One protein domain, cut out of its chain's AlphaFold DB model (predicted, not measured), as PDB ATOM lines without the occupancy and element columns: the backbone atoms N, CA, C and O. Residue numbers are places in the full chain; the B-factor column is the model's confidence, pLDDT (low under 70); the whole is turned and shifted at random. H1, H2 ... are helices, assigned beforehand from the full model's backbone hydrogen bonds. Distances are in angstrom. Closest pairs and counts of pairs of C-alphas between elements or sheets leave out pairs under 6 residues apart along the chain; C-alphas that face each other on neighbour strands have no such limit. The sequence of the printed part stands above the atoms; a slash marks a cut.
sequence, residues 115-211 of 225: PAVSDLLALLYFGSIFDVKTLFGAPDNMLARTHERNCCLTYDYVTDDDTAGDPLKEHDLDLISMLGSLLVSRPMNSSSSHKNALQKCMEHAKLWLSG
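AT A GLANCE: This is residues 115 to 211 of the 225 residues of an uncharacterized protein of Genlisea aurea (UniProt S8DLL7). H3 crosses the second half of H1, H4 folds back from the end of H3 to the start of H1 as a triangle's third side, and H2 reaches out on the other side. The printed part has 97 residues, with helices H1 to H4 in order and no named strand: all helix, loose, radius of gyration of the C-alphas 15.8 A, spans 51 by 36 by 20 A.

HOW THE PARTS SIT: H1, residues 115 to 130, touches H3, residues 170 to 184, at a steep tilt of 62 degrees, closest C-alphas Gly 127 and Ser 177, 3.9 A. H2, residues 139 to 158, touches H1 at Ile 129 and Arg 145, closest C-alphas, 5.7 A. H4, residues 194 to 209, forms a hairpin with H3, closest C-alphas Leu 183 and Cys 201, 5.3 A. H2 and H4 are apart. Every O i to N i+4 pair is within hydrogen-bond range in H1 and H4, 11 of 16 in H2 and 10 of 11 in H3.

IN THESE COORDINATES: H1 begins at C-alpha 115 (169.459, -25.978, 135.957); H4 ends at C-alpha 209 (173.181, -26.542, 144.681). H2 is 30.3 A long.

THE WHOLE: The printed part has no cut. The link H2 to H3 is long. Residues 133 to 141 and 156 to 165 are among those under pLDDT 70.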
ATOM      1  N   PRO A 115     168.071 -25.710 135.575       83.69
ATOM      2  CA  PRO A 115     169.459 -25.978 135.957       83.69
ATOM      3  C   PRO A 115     169.601 -26.740 137.278       83.69
ATOM      4  O   PRO A 115     170.368 -27.693 137.332       83.69
ATOM      5  N   ALA A 116     168.837 -26.393 138.320       90.06
ATOM      6  CA  ALA A 116     168.935 -27.070 139.617       90.06
ATOM      7  C   ALA A 116     168.468 -28.533 139.548       90.06
ATOM      8  O   ALA A 116     169.088 -29.426 140.123       90.06
ATOM      9  N   VAL A 117     167.384 -28.795 138.810       90.81
ATOM     10  CA  VAL A 117     166.905 -30.163 138.566       90.81
ATOM     11  C   VAL A 117     167.904 -30.937 137.710       90.81
ATOM     12  O   VAL A 117     168.186 -32.090 138.023       90.81
ATOM     13  N   SER A 118     168.453 -30.318 136.662       91.69
ATOM     14  CA  SER A 118     169.466 -30.939 135.803       91.69
ATOM     15  C   SER A 118     170.714 -31.326 136.587       91.69
ATOM     16  O   SER A 118     171.241 -32.415 136.383       91.69
ATOM     17  N   ASP A 119     171.171 -30.461 137.486       91.31
ATOM     18  CA  ASP A 119     172.384 -30.672 138.270       91.31
ATOM     19  C   ASP A 119     172.206 -31.793 139.309       91.31
ATOM     20  O   ASP A 119     172.978 -32.751 139.354       91.31
ATOM     21  N   LEU A 120     171.093 -31.776 140.054       93.00
ATOM     22  CA  LEU A 120     170.744 -32.877 140.960       93.00
ATOM     23  C   LEU A 120     170.542 -34.199 140.210       93.00
ATOM     24  O   LEU A 120     170.932 -35.258 140.703       93.00
ATOM     25  N   LEU A 121     169.933 -34.156 139.022       93.12
ATOM     26  CA  LEU A 121     169.729 -35.344 138.200       93.12
ATOM     27  C   LEU A 121     171.054 -35.885 137.663       93.12
ATOM     28  O   LEU A 121     171.234 -37.099 137.662       93.12
ATOM     29  N   ALA A 122     171.980 -35.017 137.253       93.06
ATOM     30  CA  ALA A 122     173.317 -35.411 136.828       93.06
ATOM     31  C   ALA A 122     174.060 -36.111 137.971       93.06
ATOM     32  O   ALA A 122     174.549 -37.227 137.786       93.06
ATOM     33  N   LEU A 123     174.059 -35.521 139.169       92.00
ATOM     34  CA  LEU A 123     174.683 -36.117 140.350       92.00
ATOM     35  C   LEU A 123     174.091 -37.496 140.682       92.00
ATOM     36  O   LEU A 123     174.829 -38.452 140.917       92.00
ATOM     37  N   LEU A 124     172.762 -37.628 140.666       92.12
ATOM     38  CA  LEU A 124     172.093 -38.906 140.928       92.12
ATOM     39  C   LEU A 124     172.377 -39.946 139.841       92.12
ATOM     40  O   LEU A 124     172.635 -41.111 140.149       92.12
ATOM     41  N   TYR A 125     172.340 -39.533 138.576       92.50
ATOM     42  CA  TYR A 125     172.604 -40.393 137.429       92.50
ATOM     43  C   TYR A 125     174.023 -40.960 137.496       92.50
ATOM     44  O   TYR A 125     174.194 -42.178 137.586       92.50
ATOM     45  N   PHE A 126     175.032 -40.089 137.556       92.19
ATOM     46  CA  PHE A 126     176.434 -40.500 137.616       92.19
ATOM     47  C   PHE A 126     176.764 -41.232 138.917       92.19
ATOM     48  O   PHE A 126     177.404 -42.282 138.876       92.19
ATOM     49  N   GLY A 127     176.247 -40.768 140.058       91.19
ATOM     50  CA  GLY A 127     176.425 -41.448 141.340       91.19
ATOM     51  C   GLY A 127     175.911 -42.890 141.320       91.19
ATOM     52  O   GLY A 127     176.568 -43.794 141.842       91.19
ATOM     53  N   SER A 128     174.779 -43.132 140.650       88.25
ATOM     54  CA  SER A 128     174.199 -44.473 140.502       88.25
ATOM     55  C   SER A 128     174.951 -45.374 139.515       88.25
ATOM     56  O   SER A 128     175.025 -46.587 139.733       88.25
ATOM     57  N   ILE A 129     175.523 -44.802 138.449       88.88
ATOM     58  CA  ILE A 129     176.329 -45.529 137.458       88.88
ATOM     59  C   ILE A 129     177.671 -45.942 138.058       88.88
ATOM     60  O   ILE A 129     178.117 -47.070 137.851       88.88
ATOM     61  N   PHE A 130     178.301 -45.061 138.834       90.19
ATOM     62  CA  PHE A 130     179.622 -45.309 139.410       90.19
ATOM     63  C   PHE A 130     179.596 -46.136 140.695       90.19
ATOM     64  O   PHE A 130     180.654 -46.589 141.142       90.19
ATOM     65  N   ASP A 131     178.411 -46.387 141.255       85.88
ATOM     66  CA  ASP A 131     178.232 -47.255 142.411       85.88
ATOM     67  C   ASP A 131     178.400 -48.743 142.061       85.88
ATOM     68  O   ASP A 131     177.452 -49.454 141.720       85.88
ATOM     69  N   VAL A 132     179.628 -49.238 142.201       75.25
ATOM     70  CA  VAL A 132     179.953 -50.669 142.071       75.25
ATOM     71  C   VAL A 132     179.824 -51.402 143.416       75.25
ATOM     72  O   VAL A 132     179.767 -52.630 143.443       75.25
ATOM     73  N   LYS A 133     179.787 -50.673 144.542       67.06
ATOM     74  CA  LYS A 133     180.005 -51.216 145.894       67.06
ATOM     75  C   LYS A 133     178.715 -51.428 146.683       67.06
ATOM     76  O   LYS A 133     178.658 -52.384 147.443       67.06
ATOM     77  N   THR A 134     177.693 -50.583 146.551       61.81
ATOM     78  CA  THR A 134     176.477 -50.661 147.384       61.81
ATOM     79  C   THR A 134     175.327 -51.451 146.768       61.81
ATOM     80  O   THR A 134     174.419 -51.855 147.495       61.81
ATOM     81  N   LEU A 135     175.398 -51.817 145.483       53.88
ATOM     82  CA  LEU A 135     174.415 -52.701 144.843       53.88
ATOM     83  C   LEU A 135     174.857 -54.179 144.812       53.88
ATOM     84  O   LEU A 135     174.766 -54.849 143.787       53.88
ATOM     85  N   PHE A 136     175.292 -54.713 145.960       47.00
ATOM     86  CA  PHE A 136     175.746 -56.107 146.161       47.00
ATOM     87  C   PHE A 136     174.721 -57.212 145.795       47.00
ATOM     88  O   PHE A 136     174.998 -58.395 145.986       47.00
ATOM     89  N   GLY A 137     173.530 -56.860 145.299       52.88
ATOM     90  CA  GLY A 137     172.426 -57.789 145.039       52.88
ATOM     91  C   GLY A 137     172.199 -58.192 143.577       52.88
ATOM     92  O   GLY A 137     171.441 -59.128 143.345       52.88
ATOM     93  N   ALA A 138     172.819 -57.526 142.593       57.62
ATOM     94  CA  ALA A 138     172.571 -57.796 141.171       57.62
ATOM     95  C   ALA A 138     173.892 -57.947 140.387       57.62
ATOM     96  O   ALA A 138     174.474 -56.935 139.987       57.62
ATOM     97  N   PRO A 139     174.383 -59.180 140.143       57.84
ATOM     98  CA  PRO A 139     175.663 -59.415 139.463       57.84
ATOM     99  C   PRO A 139     175.703 -58.854 138.032       57.84
ATOM    100  O   PRO A 139     176.761 -58.419 137.580       57.84
ATOM    101  N   ASP A 140     174.552 -58.773 137.357       60.16
ATOM    102  CA  ASP A 140     174.444 -58.237 135.994       60.16
ATOM    103  C   ASP A 140     174.766 -56.731 135.917       60.16
ATOM    104  O   ASP A 140     175.262 -56.248 134.899       60.16
ATOM    105  N   ASN A 141     174.580 -55.989 137.015       69.12
ATOM    106  CA  ASN A 141     174.860 -54.552 137.061       69.12
ATOM    107  C   ASN A 141     176.339 -54.243 137.326       69.12
ATOM    108  O   ASN A 141     176.817 -53.176 136.948       69.12
ATOM    109  N   MET A 142     177.085 -55.158 137.951       77.69
ATOM    110  CA  MET A 142     178.480 -54.913 138.326       77.69
ATOM    111  C   MET A 142     179.388 -54.795 137.097       77.69
ATOM    112  O   MET A 142     180.212 -53.881 137.028       77.69
ATOM    113  N   LEU A 143     179.230 -55.690 136.113       80.62
ATOM    114  CA  LEU A 143     180.064 -55.695 134.909       80.62
ATOM    115  C   LEU A 143     179.804 -54.454 134.044       80.62
ATOM    116  O   LEU A 143     180.756 -53.793 133.633       80.62
ATOM    117  N   ALA A 144     178.530 -54.112 133.829       82.06
ATOM    118  CA  ALA A 144     178.139 -52.924 133.075       82.06
ATOM    119  C   ALA A 144     178.672 -51.642 133.734       82.06
ATOM    120  O   ALA A 144     179.339 -50.852 133.081       82.06
ATOM    121  N   ARG A 145     178.498 -51.479 135.051       84.88
ATOM    122  CA  ARG A 145     179.002 -50.301 135.783       84.88
ATOM    123  C   ARG A 145     180.525 -50.207 135.798       84.88
ATOM    124  O   ARG A 145     181.075 -49.117 135.701       84.88
ATOM    125  N   THR A 146     181.217 -51.343 135.884       86.31
ATOM    126  CA  THR A 146     182.684 -51.375 135.775       86.31
ATOM    127  C   THR A 146     183.137 -50.917 134.388       86.31
ATOM    128  O   THR A 146     184.109 -50.175 134.272       86.31
ATOM    129  N   HIS A 147     182.422 -51.326 133.337       88.62
ATOM    130  CA  HIS A 147     182.689 -50.866 131.978       88.62
ATOM    131  C   HIS A 147     182.449 -49.360 131.825       88.62
ATOM    132  O   HIS A 147     183.351 -48.668 131.366       88.62
ATOM    133  N   GLU A 148     181.308 -48.847 132.289       89.88
ATOM    134  CA  GLU A 148     180.988 -47.411 132.250       89.88
ATOM    135  C   GLU A 148     182.043 -46.563 132.973       89.88
ATOM    136  O   GLU A 148     182.518 -45.568 132.430       89.88
ATOM    137  N   ARG A 149     182.495 -46.990 134.162       91.12
ATOM    138  CA  ARG A 149     183.590 -46.315 134.882       91.12
ATOM    139  C   ARG A 149     184.863 -46.240 134.047       91.12
ATOM    140  O   ARG A 149     185.462 -45.174 133.950       91.12
ATOM    141  N   ASN A 150     185.261 -47.354 133.434       89.31
ATOM    142  CA  ASN A 150     186.449 -47.391 132.584       89.31
ATOM    143  C   ASN A 150     186.292 -46.477 131.364       89.31
ATOM    144  O   ASN A 150     187.232 -45.766 131.025       89.31
ATOM    145  N   CYS A 151     185.112 -46.448 130.742       88.38
ATOM    146  CA  CYS A 151     184.820 -45.538 129.638       88.38
ATOM    147  C   CYS A 151     184.958 -44.071 130.063       88.38
ATOM    148  O   CYS A 151     185.659 -43.320 129.385       88.38
ATOM    149  N   CYS A 152     184.379 -43.686 131.204       88.06
ATOM    150  CA  CYS A 152     184.483 -42.326 131.733       88.06
ATOM    151  C   CYS A 152     185.934 -41.891 131.968       88.06
ATOM    152  O   CYS A 152     186.301 -40.798 131.552       88.06
ATOM    153  N   LEU A 153     186.772 -42.752 132.551       87.44
ATOM    154  CA  LEU A 153     188.193 -42.446 132.773       87.44
ATOM    155  C   LEU A 153     188.971 -42.272 131.466       87.44
ATOM    156  O   LEU A 153     189.973 -41.570 131.434       87.44
ATOM    157  N   THR A 154     188.540 -42.929 130.388       83.69
ATOM    158  CA  THR A 154     189.236 -42.863 129.098       83.69
ATOM    159  C   THR A 154     188.838 -41.672 128.229       83.69
ATOM    160  O   THR A 154     189.541 -41.408 127.258       83.69
ATOM    161  N   TYR A 155     187.756 -40.946 128.545       80.25
ATOM    162  CA  TYR A 155     187.299 -39.836 127.699       80.25
ATOM    163  C   TYR A 155     188.289 -38.671 127.644       80.25
ATOM    164  O   TYR A 155     188.521 -38.143 126.557       80.25
ATOM    165  N   ASP A 156     188.936 -38.345 128.764       67.69
ATOM    166  CA  ASP A 156     189.915 -37.251 128.840       67.69
ATOM    167  C   ASP A 156     191.152 -37.501 127.957       67.69
ATOM    168  O   ASP A 156     191.811 -36.564 127.521       67.69
ATOM    169  N   TYR A 157     191.448 -38.764 127.630       65.88
ATOM    170  CA  TYR A 157     192.601 -39.143 126.807       65.88
ATOM    171  C   TYR A 157     192.351 -39.029 125.294       65.88
ATOM    172  O   TYR A 157     193.249 -39.319 124.506       65.88
ATOM    173  N   VAL A 158     191.133 -38.676 124.871       63.41
ATOM    174  CA  VAL A 158     190.740 -38.626 123.448       63.41
ATOM    175  C   VAL A 158     190.838 -37.207 122.874       63.41
ATOM    176  O   VAL A 158     190.841 -37.035 121.655       63.41
ATOM    177  N   THR A 159     190.942 -36.186 123.722       60.81
ATOM    178  CA  THR A 159     191.051 -34.787 123.302       60.81
ATOM    179  C   THR A 159     192.493 -34.303 123.443       60.81
ATOM    180  O   THR A 159     192.968 -34.137 124.560       60.81
ATOM    181  N   ASP A 160     193.174 -34.050 122.317       54.47
ATOM    182  CA  ASP A 160     194.546 -33.499 122.224       54.47
ATOM    183  C   ASP A 160     194.644 -32.018 122.678       54.47
ATOM    184  O   ASP A 160     195.367 -31.217 122.082       54.47
ATOM    185  N   ASP A 161     193.868 -31.606 123.680       58.69
ATOM    186  CA  ASP A 161     193.874 -30.235 124.179       58.69
ATOM    187  C   ASP A 161     194.660 -30.168 125.494       58.69
ATOM    188  O   ASP A 161     194.168 -30.559 126.551       58.69
ATOM    189  N   ASP A 162     195.882 -29.632 125.429       55.91
ATOM    190  CA  ASP A 162     196.773 -29.365 126.574       55.91
ATOM    191  C   ASP A 162     196.167 -28.373 127.602       55.91
ATOM    192  O   ASP A 162     196.821 -27.998 128.579       55.91
ATOM    193  N   THR A 163     194.933 -27.902 127.382       56.53
ATOM    194  CA  THR A 163     194.149 -27.104 128.335       56.53
ATOM    195  C   THR A 163     193.197 -27.921 129.215       56.53
ATOM    196  O   THR A 163     192.641 -27.362 130.166       56.53
ATOM    197  N   ALA A 164     193.023 -29.222 128.960       58.62
ATOM    198  CA  ALA A 164     192.293 -30.112 129.857       58.62
ATOM    199  C   ALA A 164     193.096 -30.284 131.160       58.62
ATOM    200  O   ALA A 164     194.296 -30.536 131.127       58.62
ATOM    201  N   GLY A 165     192.456 -30.061 132.310       66.12
ATOM    202  CA  GLY A 165     193.097 -30.153 133.625       66.12
ATOM    203  C   GLY A 165     193.577 -31.566 133.985       66.12
ATOM    204  O   GLY A 165     193.753 -32.432 133.133       66.12
ATOM    205  N   ASP A 166     193.786 -31.813 135.281       74.62
ATOM    206  CA  ASP A 166     194.098 -33.159 135.775       74.62
ATOM    207  C   ASP A 166     193.029 -34.163 135.288       74.62
ATOM    208  O   ASP A 166     191.841 -33.915 135.506       74.62
ATOM    209  N   PRO A 167     193.420 -35.292 134.663       80.94
ATOM    210  CA  PRO A 167     192.466 -36.273 134.161       80.94
ATOM    211  C   PRO A 167     191.696 -36.910 135.314       80.94
ATOM    212  O   PRO A 167     192.250 -37.112 136.405       80.94
ATOM    213  N   LEU A 168     190.446 -37.283 135.043       85.62
ATOM    214  CA  LEU A 168     189.572 -37.950 135.999       85.62
ATOM    215  C   LEU A 168     190.226 -39.235 136.534       85.62
ATOM    216  O   LEU A 168     190.735 -40.069 135.776       85.62
ATOM    217  N   LYS A 169     190.203 -39.425 137.853       89.19
ATOM    218  CA  LYS A 169     190.777 -40.582 138.557       89.19
ATOM    219  C   LYS A 169     189.659 -41.461 139.109       89.19
ATOM    220  O   LYS A 169     188.537 -41.024 139.352       89.19
ATOM    221  N   GLU A 170     189.973 -42.725 139.396       89.12
ATOM    222  CA  GLU A 170     189.015 -43.650 140.031       89.12
ATOM    223  C   GLU A 170     188.452 -43.114 141.354       89.12
ATOM    224  O   GLU A 170     187.310 -43.414 141.710       89.12
ATOM    225  N   HIS A 171     189.254 -42.326 142.074       89.56
ATOM    226  CA  HIS A 171     188.845 -41.700 143.323       89.56
ATOM    227  C   HIS A 171     187.706 -40.695 143.122       89.56
ATOM    228  O   HIS A 171     186.778 -40.679 143.925       89.56
ATOM    229  N   ASP A 172     187.727 -39.930 142.031       89.00
ATOM    230  CA  ASP A 172     186.706 -38.920 141.738       89.00
ATOM    231  C   ASP A 172     185.348 -39.592 141.486       89.00
ATOM    232  O   ASP A 172     184.319 -39.183 142.019       89.00
ATOM    233  N   LEU A 173     185.355 -40.721 140.770       91.62
ATOM    234  CA  LEU A 173     184.167 -41.553 140.561       91.62
ATOM    235  C   LEU A 173     183.626 -42.145 141.872       91.62
ATOM    236  O   LEU A 173     182.411 -42.252 142.058       91.62
ATOM    237  N   ASP A 174     184.519 -42.534 142.784       89.06
ATOM    238  CA  ASP A 174     184.149 -43.029 144.113       89.06
ATOM    239  C   ASP A 174     183.525 -41.923 144.978       89.06
ATOM    240  O   ASP A 174     182.551 -42.191 145.685       89.06
ATOM    241  N   LEU A 175     184.030 -40.688 144.891       88.19
ATOM    242  CA  LEU A 175     183.456 -39.525 145.570       88.19
ATOM    243  C   LEU A 175     182.064 -39.191 145.024       88.19
ATOM    244  O   LEU A 175     181.134 -39.047 145.813       88.19
ATOM    245  N   ILE A 176     181.885 -39.166 143.698       90.25
ATOM    246  CA  ILE A 176     180.578 -38.932 143.053       90.25
ATOM    247  C   ILE A 176     179.565 -40.008 143.462       90.25
ATOM    248  O   ILE A 176     178.421 -39.702 143.804       90.25
ATOM    249  N   SER A 177     179.980 -41.275 143.472       90.31
ATOM    250  CA  SER A 177     179.135 -42.386 143.915       90.31
ATOM    251  C   SER A 177     178.733 -42.260 145.388       90.31
ATOM    252  O   SER A 177     177.555 -42.406 145.732       90.31
ATOM    253  N   MET A 178     179.692 -41.940 146.259       87.06
ATOM    254  CA  MET A 178     179.447 -41.748 147.687       87.06
ATOM    255  C   MET A 178     178.500 -40.575 147.935       87.06
ATOM    256  O   MET A 178     177.535 -40.708 148.688       87.06
ATOM    257  N   LEU A 179     178.739 -39.455 147.260       87.94
ATOM    258  CA  LEU A 179     177.933 -38.248 147.333       87.94
ATOM    259  C   LEU A 179     176.492 -38.493 146.870       87.94
ATOM    260  O   LEU A 179     175.546 -38.179 147.596       87.94
ATOM    261  N   GLY A 180     176.315 -39.115 145.701       89.25
ATOM    262  CA  GLY A 180     174.999 -39.462 145.169       89.25
ATOM    263  C   GLY A 180     174.221 -40.398 146.097       89.25
ATOM    264  O   GLY A 180     173.021 -40.214 146.297       89.25
ATOM    265  N   SER A 181     174.903 -41.355 146.735       86.81
ATOM    266  CA  SER A 181     174.303 -42.232 147.746       86.81
ATOM    267  C   SER A 181     173.868 -41.455 148.993       86.81
ATOM    268  O   SER A 181     172.724 -41.580 149.433       86.81
ATOM    269  N   LEU A 182     174.731 -40.585 149.531       84.62
ATOM    270  CA  LEU A 182     174.432 -39.764 150.711       84.62
ATOM    271  C   LEU A 182     173.246 -38.818 150.489       84.62
ATOM    272  O   LEU A 182     172.459 -38.603 151.415       84.62
ATOM    273  N   LEU A 183     173.074 -38.314 149.265       88.25
ATOM    274  CA  LEU A 183     171.979 -37.420 148.886       88.25
ATOM    275  C   LEU A 183     170.593 -38.058 149.076       88.25
ATOM    276  O   LEU A 183     169.630 -37.362 149.391       88.25
ATOM    277  N   VAL A 184     170.491 -39.382 148.923       87.56
ATOM    278  CA  VAL A 184     169.222 -40.137 149.001       87.56
ATOM    279  C   VAL A 184     169.174 -41.140 150.154       87.56
ATOM    280  O   VAL A 184     168.166 -41.824 150.348       87.56
ATOM    281  N   SER A 185     170.255 -41.253 150.926       82.25
ATOM    282  CA  SER A 185     170.360 -42.235 152.001       82.25
ATOM    283  C   SER A 185     169.588 -41.825 153.254       82.25
ATOM    284  O   SER A 185     169.489 -40.656 153.627       82.25
ATOM    285  N   ARG A 186     169.077 -42.831 153.969       79.06
ATOM    286  CA  ARG A 186     168.602 -42.650 155.342       79.06
ATOM    287  C   ARG A 186     169.800 -42.778 156.294       79.06
ATOM    288  O   ARG A 186     170.506 -43.782 156.198       79.06
ATOM    289  N   PRO A 187     169.997 -41.854 157.255       67.81
ATOM    290  CA  PRO A 187     171.095 -41.952 158.213       67.81
ATOM    291  C   PRO A 187     171.038 -43.283 158.968       67.81
ATOM    292  O   PRO A 187     170.040 -43.578 159.632       67.81
ATOM    293  N   MET A 188     172.110 -44.074 158.890       59.34
ATOM    294  CA  MET A 188     172.126 -45.459 159.385       59.34
ATOM    295  C   MET A 188     171.970 -45.580 160.911       59.34
ATOM    296  O   MET A 188     171.636 -46.647 161.419       59.34
ATOM    297  N   ASN A 189     172.131 -44.475 161.646       55.41
ATOM    298  CA  ASN A 189     172.358 -44.499 163.093       55.41
ATOM    299  C   ASN A 189     171.252 -43.827 163.919       55.41
ATOM    300  O   ASN A 189     171.475 -43.472 165.074       55.41
ATOM    301  N   SER A 190     170.059 -43.604 163.362       56.91
ATOM    302  CA  SER A 190     168.974 -42.984 164.133       56.91
ATOM    303  C   SER A 190     167.630 -43.658 163.896       56.91
ATOM    304  O   SER A 190     167.283 -44.036 162.779       56.91
ATOM    305  N   SER A 191     166.812 -43.726 164.947       71.50
ATOM    306  CA  SER A 191     165.372 -44.022 164.888       71.50
ATOM    307  C   SER A 191     164.573 -42.919 164.169       71.50
ATOM    308  O   SER A 191     163.385 -42.727 164.420       71.50
ATOM    309  N   SER A 192     165.219 -42.158 163.282       69.25
ATOM    310  CA  SER A 192     164.624 -41.034 162.579       69.25
ATOM    311  C   SER A 192     163.558 -41.530 161.610       69.25
ATOM    312  O   SER A 192     163.744 -42.493 160.861       69.25
ATOM    313  N   SER A 193     162.400 -40.880 161.650       86.31
ATOM    314  CA  SER A 193     161.302 -41.169 160.736       86.31
ATOM    315  C   SER A 193     161.716 -40.894 159.285       86.31
ATOM    316  O   SER A 193     162.617 -40.093 159.025       86.31
ATOM    317  N   HIS A 194     161.015 -41.501 158.324       87.62
ATOM    318  CA  HIS A 194     161.201 -41.190 156.901       87.62
ATOM    319  C   HIS A 194     161.056 -39.690 156.606       87.62
ATOM    320  O   HIS A 194     161.800 -39.160 155.790       87.62
ATOM    321  N   LYS A 195     160.165 -38.990 157.323       88.25
ATOM    322  CA  LYS A 195     160.004 -37.534 157.219       88.25
ATOM    323  C   LYS A 195     161.296 -36.786 157.564       88.25
ATOM    324  O   LYS A 195     161.704 -35.902 156.822       88.25
ATOM    325  N   ASN A 196     161.948 -37.150 158.668       86.44
ATOM    326  CA  ASN A 196     163.179 -36.486 159.100       86.44
ATOM    327  C   ASN A 196     164.369 -36.854 158.205       86.44
ATOM    328  O   ASN A 196     165.224 -36.012 157.961       86.44
ATOM    329  N   ALA A 197     164.420 -38.091 157.704       86.88
ATOM    330  CA  ALA A 197     165.436 -38.504 156.739       86.88
ATOM    331  C   ALA A 197     165.312 -37.714 155.428       86.88
ATOM    332  O   ALA A 197     166.295 -37.156 154.959       86.88
ATOM    333  N   LEU A 198     164.091 -37.577 154.901       89.12
ATOM    334  CA  LEU A 198     163.831 -36.783 153.702       89.12
ATOM    335  C   LEU A 198     164.209 -35.309 153.894       89.12
ATOM    336  O   LEU A 198     164.771 -34.702 152.989       89.12
ATOM    337  N   GLN A 199     163.944 -34.743 155.075       88.62
ATOM    338  CA  GLN A 199     164.360 -33.377 155.396       88.62
ATOM    339  C   GLN A 199     165.878 -33.196 155.273       88.62
ATOM    340  O   GLN A 199     166.322 -32.224 154.671       88.62
ATOM    341  N   LYS A 200     166.661 -34.162 155.762       86.00
ATOM    342  CA  LYS A 200     168.123 -34.150 155.626       86.00
ATOM    343  C   LYS A 200     168.584 -34.304 154.178       86.00
ATOM    344  O   LYS A 200     169.441 -33.551 153.741       86.00
ATOM    345  N   CYS A 201     167.968 -35.201 153.406       88.88
ATOM    346  CA  CYS A 201     168.237 -35.311 151.968       88.88
ATOM    347  C   CYS A 201     168.014 -33.969 151.246       88.88
ATOM    348  O   CYS A 201     168.820 -33.564 150.412       88.88
ATOM    349  N   MET A 202     166.952 -33.239 151.608       90.38
ATOM    350  CA  MET A 202     166.695 -31.898 151.071       90.38
ATOM    351  C   MET A 202     167.743 -30.869 151.515       90.38
ATOM    352  O   MET A 202     168.063 -29.968 150.747       90.38
ATOM    353  N   GLU A 203     168.276 -30.970 152.733       88.94
ATOM    354  CA  GLU A 203     169.377 -30.118 153.203       88.94
ATOM    355  C   GLU A 203     170.668 -30.399 152.424       88.94
ATOM    356  O   GLU A 203     171.284 -29.459 151.928       88.94
ATOM    357  N   HIS A 204     171.017 -31.670 152.208       88.06
ATOM    358  CA  HIS A 204     172.175 -32.059 151.394       88.06
ATOM    359  C   HIS A 204     172.053 -31.547 149.950       88.06
ATOM    360  O   HIS A 204     173.006 -30.993 149.409       88.06
ATOM    361  N   ALA A 205     170.866 -31.652 149.346       90.44
ATOM    362  CA  ALA A 205     170.610 -31.129 148.002       90.44
ATOM    363  C   ALA A 205     170.776 -29.606 147.918       90.44
ATOM    364  O   ALA A 205     171.299 -29.096 146.932       90.44
ATOM    365  N   LYS A 206     170.376 -28.867 148.957       90.50
ATOM    366  CA  LYS A 206     170.601 -27.416 149.019       90.50
ATOM    367  C   LYS A 206     172.080 -27.073 149.144       90.50
ATOM    368  O   LYS A 206     172.525 -26.140 148.485       90.50
ATOM    369  N   LEU A 207     172.826 -27.817 149.963       88.81
ATOM    370  CA  LEU A 207     174.273 -27.634 150.103       88.81
ATOM    371  C   LEU A 207     174.984 -27.857 148.765       88.81
ATOM    372  O   LEU A 207     175.781 -27.004 148.371       88.81
ATOM    373  N   TRP A 208     174.610 -28.914 148.035       89.31
ATOM    374  CA  TRP A 208     175.103 -29.193 146.683       89.31
ATOM    375  C   TRP A 208     174.836 -28.039 145.719       89.31
ATOM    376  O   TRP A 208     175.770 -27.464 145.173       89.31
ATOM    377  N   LEU A 209     173.573 -27.623 145.591       90.56
ATOM    378  CA  LEU A 209     173.181 -26.542 144.681       90.56
ATOM    379  C   LEU A 209     173.831 -25.192 145.015       90.56
ATOM    380  O   LEU A 209     173.928 -24.321 144.156       90.56
ATOM    381  N   SER A 210     174.250 -24.999 146.266       88.94
ATOM    382  CA  SER A 210     174.970 -23.799 146.698       88.94
ATOM    383  C   SER A 210     176.492 -23.882 146.532       88.94
ATOM    384  O   SER A 210     177.165 -22.902 146.845       88.94
ATOM    385  N   GLY A 211     177.037 -25.022 146.087       86.38
ATOM    386  CA  GLY A 211     178.483 -25.263 146.023       86.38
ATOM    387  C   GLY A 211     179.146 -25.173 147.400       86.38
ATOM    388  O   GLY A 211     180.155 -24.493 147.565       86.38
TER     389      GLY A 211